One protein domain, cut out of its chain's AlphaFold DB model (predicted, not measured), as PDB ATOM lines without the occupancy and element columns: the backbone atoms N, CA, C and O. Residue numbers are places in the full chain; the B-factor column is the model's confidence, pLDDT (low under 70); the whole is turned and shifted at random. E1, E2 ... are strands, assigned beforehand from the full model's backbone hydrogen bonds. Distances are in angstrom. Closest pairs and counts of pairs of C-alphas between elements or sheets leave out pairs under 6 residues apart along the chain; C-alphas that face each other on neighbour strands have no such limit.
ATOM      1  N   GLU A  27     169.396 119.742 176.347       84.81
ATOM      2  CA  GLU A  27     168.334 118.980 175.705       84.81
ATOM      3  C   GLU A  27     168.193 119.404 174.242       84.81
ATOM      4  O   GLU A  27     168.137 120.597 173.937       84.81
ATOM      5  N   PHE A  28     168.105 118.431 173.333       85.69
ATOM      6  CA  PHE A  28     167.794 118.683 171.929       85.69
ATOM      7  C   PHE A  28     166.492 117.982 171.559       85.69
ATOM      8  O   PHE A  28     166.394 116.755 171.639       85.69
ATOM      9  N   LYS A  29     165.495 118.777 171.163       87.88
ATOM     10  CA  LYS A  29     164.141 118.326 170.838       87.88
ATOM     11  C   LYS A  29     163.833 118.604 169.377       87.88
ATOM     12  O   LYS A  29     163.930 119.745 168.932       87.88
ATOM     13  N   VAL A  30     163.400 117.575 168.662       84.25
ATOM     14  CA  VAL A  30     162.761 117.704 167.355       84.25
ATOM     15  C   VAL A  30     161.279 117.455 167.563       84.25
ATOM     16  O   VAL A  30     160.881 116.360 167.961       84.25
ATOM     17  N   ASN A  31     160.481 118.488 167.324       82.69
ATOM     18  CA  ASN A  31     159.031 118.394 167.361       82.69
ATOM     19  C   ASN A  31     158.523 118.317 165.931       82.69
ATOM     20  O   ASN A  31     158.845 119.183 165.117       82.69
ATOM     21  N   ASP A  32     157.717 117.303 165.656       74.25
ATOM     22  CA  ASP A  32     156.862 117.318 164.487       74.25
ATOM     23  C   ASP A  32     155.742 118.338 164.718       74.25
ATOM     24  O   ASP A  32     155.033 118.280 165.729       74.25
ATOM     25  N   ASN A  33     155.654 119.311 163.816       73.38
ATOM     26  CA  ASN A  33     154.672 120.390 163.863       73.38
ATOM     27  C   ASN A  33     153.683 120.304 162.692       73.38
ATOM     28  O   ASN A  33     153.017 121.291 162.380       73.38
ATOM     29  N   ASP A  34     153.628 119.154 162.013       67.44
ATOM     30  CA  ASP A  34     152.598 118.887 161.023       67.44
ATOM     31  C   ASP A  34     151.221 118.703 161.693       67.44
ATOM     32  O   ASP A  34     151.087 118.348 162.868       67.44
ATOM     33  N   ASN A  35     150.175 118.979 160.923       61.94
ATOM     34  CA  ASN A  35     148.781 118.852 161.315       61.94
ATOM     35  C   ASN A  35     148.264 117.401 161.192       61.94
ATOM     36  O   ASN A  35     147.160 117.103 161.652       61.94
ATOM     37  N   GLU A  36     149.051 116.481 160.618       62.47
ATOM     38  CA  GLU A  36     148.810 115.031 160.651       62.47
ATOM     39  C   GLU A  36     149.301 114.422 161.969       62.47
ATOM     40  O   GLU A  36     150.342 113.783 162.092       62.47
ATOM     41  N   VAL A  37     148.514 114.641 163.012       61.25
ATOM     42  CA  VAL A  37     148.797 114.143 164.359       61.25
ATOM     43  C   VAL A  37     148.219 112.748 164.565       61.25
ATOM     44  O   VAL A  37     147.119 112.452 164.108       61.25
ATOM     45  N   ILE A  38     148.909 111.897 165.333       64.94
ATOM     46  CA  ILE A  38     148.341 110.624 165.804       64.94
ATOM     47  C   ILE A  38     147.211 110.955 166.798       64.94
ATOM     48  O   ILE A  38     147.499 111.438 167.905       64.94
ATOM     49  N   PRO A  39     145.931 110.718 166.454       60.78
ATOM     50  CA  PRO A  39     144.824 111.119 167.308       60.78
ATOM     51  C   PRO A  39     144.769 110.209 168.538       60.78
ATOM     52  O   PRO A  39     144.717 108.982 168.424       60.78
ATOM     53  N   LYS A  40     144.776 110.797 169.741       62.09
ATOM     54  CA  LYS A  40     144.547 110.061 170.989       62.09
ATOM     55  C   LYS A  40     143.141 110.361 171.513       62.09
ATOM     56  O   LYS A  40     142.871 111.515 171.839       62.09
ATOM     57  N   PRO A  41     142.275 109.342 171.695       63.81
ATOM     58  CA  PRO A  41     140.859 109.543 172.020       63.81
ATOM     59  C   PRO A  41     140.583 110.392 173.270       63.81
ATOM     60  O   PRO A  41     139.559 111.058 173.337       63.81
ATOM     61  N   TYR A  42     141.488 110.378 174.257       62.50
ATOM     62  CA  TYR A  42     141.273 111.015 175.565       62.50
ATOM     63  C   TYR A  42     142.067 112.305 175.807       62.50
ATOM     64  O   TYR A  42     141.737 113.047 176.725       62.50
ATOM     65  N   PHE A  43     143.113 112.580 175.024       61.09
ATOM     66  CA  PHE A  43     144.051 113.683 175.296       61.09
ATOM     67  C   PHE A  43     144.253 114.618 174.095       61.09
ATOM     68  O   PHE A  43     145.130 115.477 174.129       61.09
ATOM     69  N   GLY A  44     143.462 114.452 173.031       66.69
ATOM     70  CA  GLY A  44     143.610 115.219 171.798       66.69
ATOM     71  C   GLY A  44     144.832 114.773 170.993       66.69
ATOM     72  O   GLY A  44     145.047 113.582 170.761       66.69
ATOM     73  N   HIS A  45     145.626 115.736 170.537       61.25
ATOM     74  CA  HIS A  45     146.761 115.507 169.648       61.25
ATOM     75  C   HIS A  45     148.050 115.366 170.464       61.25
ATOM     76  O   HIS A  45     148.407 116.274 171.214       61.25
ATOM     77  N   LYS A  46     148.781 114.255 170.317       58.47
ATOM     78  CA  LYS A  46     150.157 114.168 170.828       58.47
ATOM     79  C   LYS A  46     151.105 114.313 169.647       58.47
ATOM     80  O   LYS A  46     151.325 113.338 168.935       58.47
ATOM     81  N   GLY A  47     151.648 115.517 169.463       60.91
ATOM     82  CA  GLY A  47     152.728 115.751 168.507       60.91
ATOM     83  C   GLY A  47     153.882 114.787 168.776       60.91
ATOM     84  O   GLY A  47     154.215 114.500 169.936       60.91
ATOM     85  N   GLN A  48     154.449 114.230 167.712       70.94
ATOM     86  CA  GLN A  48     155.595 113.350 167.838       70.94
ATOM     87  C   GLN A  48     156.812 114.202 168.213       70.94
ATOM     88  O   GLN A  48     157.216 115.097 167.478       70.94
ATOM     89  N   MET A  49     157.376 113.947 169.392       77.81
ATOM     90  CA  MET A  49     158.575 114.625 169.881       77.81
ATOM     91  C   MET A  49     159.691 113.603 170.020       77.81
ATOM     92  O   MET A  49     159.539 112.600 170.724       77.81
ATOM     93  N   TYR A  50     160.817 113.887 169.382       80.88
ATOM     94  CA  TYR A  50     162.053 113.151 169.566       80.88
ATOM     95  C   TYR A  50     163.017 113.979 170.409       80.88
ATOM     96  O   TYR A  50     163.307 115.129 170.082       80.88
ATOM     97  N   ILE A  51     163.513 113.392 171.496       84.62
ATOM     98  CA  ILE A  51     164.497 114.017 172.380       84.62
ATOM     99  C   ILE A  51     165.799 113.238 172.254       84.62
ATOM    100  O   ILE A  51     165.791 112.014 172.405       84.62
ATOM    101  N   ARG A  52     166.912 113.935 172.010       85.94
ATOM    102  CA  ARG A  52     168.241 113.324 172.097       85.94
ATOM    103  C   ARG A  52     168.599 113.079 173.561       85.94
ATOM    104  O   ARG A  52     168.668 114.027 174.338       85.94
ATOM    105  N   LYS A  53     168.795 111.818 173.930       85.75
ATOM    106  CA  LYS A  53     169.152 111.334 175.273       85.75
ATOM    107  C   LYS A  53     169.963 110.055 175.117       85.75
ATOM    108  O   LYS A  53     169.790 109.407 174.095       85.75
ATOM    109  N   ASP A  54     170.765 109.706 176.115       87.50
ATOM    110  CA  ASP A  54     171.554 108.470 176.130       87.50
ATOM    111  C   ASP A  54     170.628 107.241 176.188       87.50
ATOM    112  O   ASP A  54     170.034 106.946 177.228       87.50
ATOM    113  N   ASP A  55     170.376 106.626 175.029       89.81
ATOM    114  CA  ASP A  55     169.430 105.517 174.870       89.81
ATOM    115  C   ASP A  55     169.714 104.721 173.586       89.81
ATOM    116  O   ASP A  55     169.941 105.302 172.524       89.81
ATOM    117  N   SER A  56     169.614 103.395 173.637       90.81
ATOM    118  CA  SER A  56     169.745 102.563 172.437       90.81
ATOM    119  C   SER A  56     168.404 102.438 171.726       90.81
ATOM    120  O   SER A  56     167.382 102.090 172.320       90.81
ATOM    121  N   ILE A  57     168.390 102.679 170.418       90.06
ATOM    122  CA  ILE A  57     167.169 102.630 169.620       90.06
ATOM    123  C   ILE A  57     167.039 101.259 168.961       90.06
ATOM    124  O   ILE A  57     167.894 100.819 168.185       90.06
ATOM    125  N   LEU A  58     165.922 100.591 169.252       92.56
ATOM    126  CA  LEU A  58     165.550  99.323 168.641       92.56
ATOM    127  C   LEU A  58     164.320  99.494 167.751       92.56
ATOM    128  O   LEU A  58     163.322 100.095 168.146       92.56
ATOM    129  N   HIS A  59     164.359  98.886 166.571       89.75
ATOM    130  CA  HIS A  59     163.212  98.721 165.694       89.75
ATOM    131  C   HIS A  59     162.874  97.233 165.590       89.75
ATOM    132  O   HIS A  59     163.692  96.440 165.129       89.75
ATOM    133  N   ASN A  60     161.683  96.833 166.048       93.38
ATOM    134  CA  ASN A  60     161.241  95.430 166.088       93.38
ATOM    135  C   ASN A  60     162.246  94.489 166.782       93.38
ATOM    136  O   ASN A  60     162.536  93.398 166.297       93.38
ATOM    137  N   GLY A  61     162.827  94.939 167.899       92.62
ATOM    138  CA  GLY A  61     163.836  94.183 168.650       92.62
ATOM    139  C   GLY A  61     165.231  94.161 168.013       92.62
ATOM    140  O   GLY A  61     166.149  93.595 168.596       92.62
ATOM    141  N   LYS A  62     165.422  94.797 166.852       96.00
ATOM    142  CA  LYS A  62     166.727  94.951 166.206       96.00
ATOM    143  C   LYS A  62     167.318  96.318 166.531       96.00
ATOM    144  O   LYS A  62     166.678  97.335 166.286       96.00
ATOM    145  N   TYR A  63     168.544  96.340 167.038       95.69
ATOM    146  CA  TYR A  63     169.301  97.573 167.245       95.69
ATOM    147  C   TYR A  63     169.538  98.305 165.915       95.69
ATOM    148  O   TYR A  63     169.953  97.685 164.930       95.69
ATOM    149  N   ILE A  64     169.251  99.608 165.890       94.62
ATOM    150  CA  ILE A  64     169.439 100.464 164.708       94.62
ATOM    151  C   ILE A  64     170.347 101.673 164.958       94.62
ATOM    152  O   ILE A  64     170.669 102.381 164.007       94.62
ATOM    153  N   GLY A  65     170.780 101.899 166.196       92.56
ATOM    154  CA  GLY A  65     171.712 102.965 166.543       92.56
ATOM    155  C   GLY A  65     171.474 103.502 167.943       92.56
ATOM    156  O   GLY A  65     170.456 103.203 168.571       92.56
ATOM    157  N   ASP A  66     172.402 104.330 168.402       91.00
ATOM    158  CA  ASP A  66     172.271 105.032 169.670       91.00
ATOM    159  C   ASP A  66     171.735 106.439 169.457       91.00
ATOM    160  O   ASP A  66     172.095 107.173 168.531       91.00
ATOM    161  N   ASN A  67     170.842 106.809 170.355       89.06
ATOM    162  CA  ASN A  67     170.526 108.183 170.626       89.06
ATOM    163  C   ASN A  67     171.539 108.663 171.664       89.06
ATOM    164  O   ASN A  67     171.673 108.061 172.723       89.06
ATOM    165  N   VAL A  68     172.276 109.721 171.346       88.94
ATOM    166  CA  VAL A  68     173.256 110.310 172.261       88.94
ATOM    167  C   VAL A  68     173.052 111.823 172.330       88.94
ATOM    168  O   VAL A  68     172.617 112.426 171.334       88.94
ATOM    169  N   PRO A  69     173.327 112.456 173.487       88.06
ATOM    170  CA  PRO A  69     173.331 113.908 173.609       88.06
ATOM    171  C   PRO A  69     174.239 114.569 172.568       88.06
ATOM    172  O   PRO A  69     175.240 114.002 172.136       88.06
ATOM    173  N   LEU A  70     173.892 115.793 172.164       89.00
ATOM    174  CA  LEU A  70     174.734 116.566 171.255       89.00
ATOM    175  C   LEU A  70     175.869 117.223 172.038       89.00
ATOM    176  O   LEU A  70     175.622 118.081 172.891       89.00
TER     177      LEU A  70
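This is residues 27 to 70 of the 112 residues of an uncharacterized protein of Methanosarcina barkeri str. Wiesmoor (UniProt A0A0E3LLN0). This is a loose L of two-stranded ribbons: one arm is the ribbon of E1 and E4 with the small hairpin E2 and E3 beyond it, where E3 runs on into E4, and the other arm is the hairpin E5 and E6, set off at the far end of E4. The 44 printed residues hold six named strands, E1 to E6 in order along the chain, and no named helix: the class is all strand. They form three antiparallel sheets of two strands each, E1 - E4, E2 - E3 and E5 - E6. The whole is loose, with a radius of gyration of the C-alphas of 13.2 A, and spans 30 by 26 by 17 A.

Start with the hairpin of E5, residues 55 to 59, and E6, residues 62 to 67, antiparallel at 147 degrees; look for N 57 and O 65, 2.8 A apart, within hydrogen-bond range. E4, residues 49 to 52, comes nearest to E6 at the C-alphas of Arg 52 and Asn 67, their closest pair, 5.8 A apart. Beside E4, find E1, residues 28 to 31, its antiparallel neighbour at 163 degrees, with N 30 and O 50 at 2.8 A, within hydrogen-bond range. E3, residues 44 to 46, runs on into E4 at 25 degrees across a break of 2 residues. E3 forms a hairpin with E2, residues 38 to 40, antiparallel at 133 degrees, with N 40 and O 44 at 3.0 A, within hydrogen-bond range. E2 and E5 are apart.

Find C-alpha 28 at (167.794, 118.683, 171.929), where E1 begins its 9.9 A; E4 covers 10.0 A. E5 is 13.0 A long, and E6, 14.5 A, ends at C-alpha 67, (170.526, 108.183, 170.626). The shorter E2 spans residues 38 to 40 and E3 residues 44 to 46.

The C-alphas of Pro 41 and Leu 70, the two farthest apart, are 34.6 A apart. The printed part has no cut and no long link. Look with care at residues 34 to 47, where pLDDT is under 70.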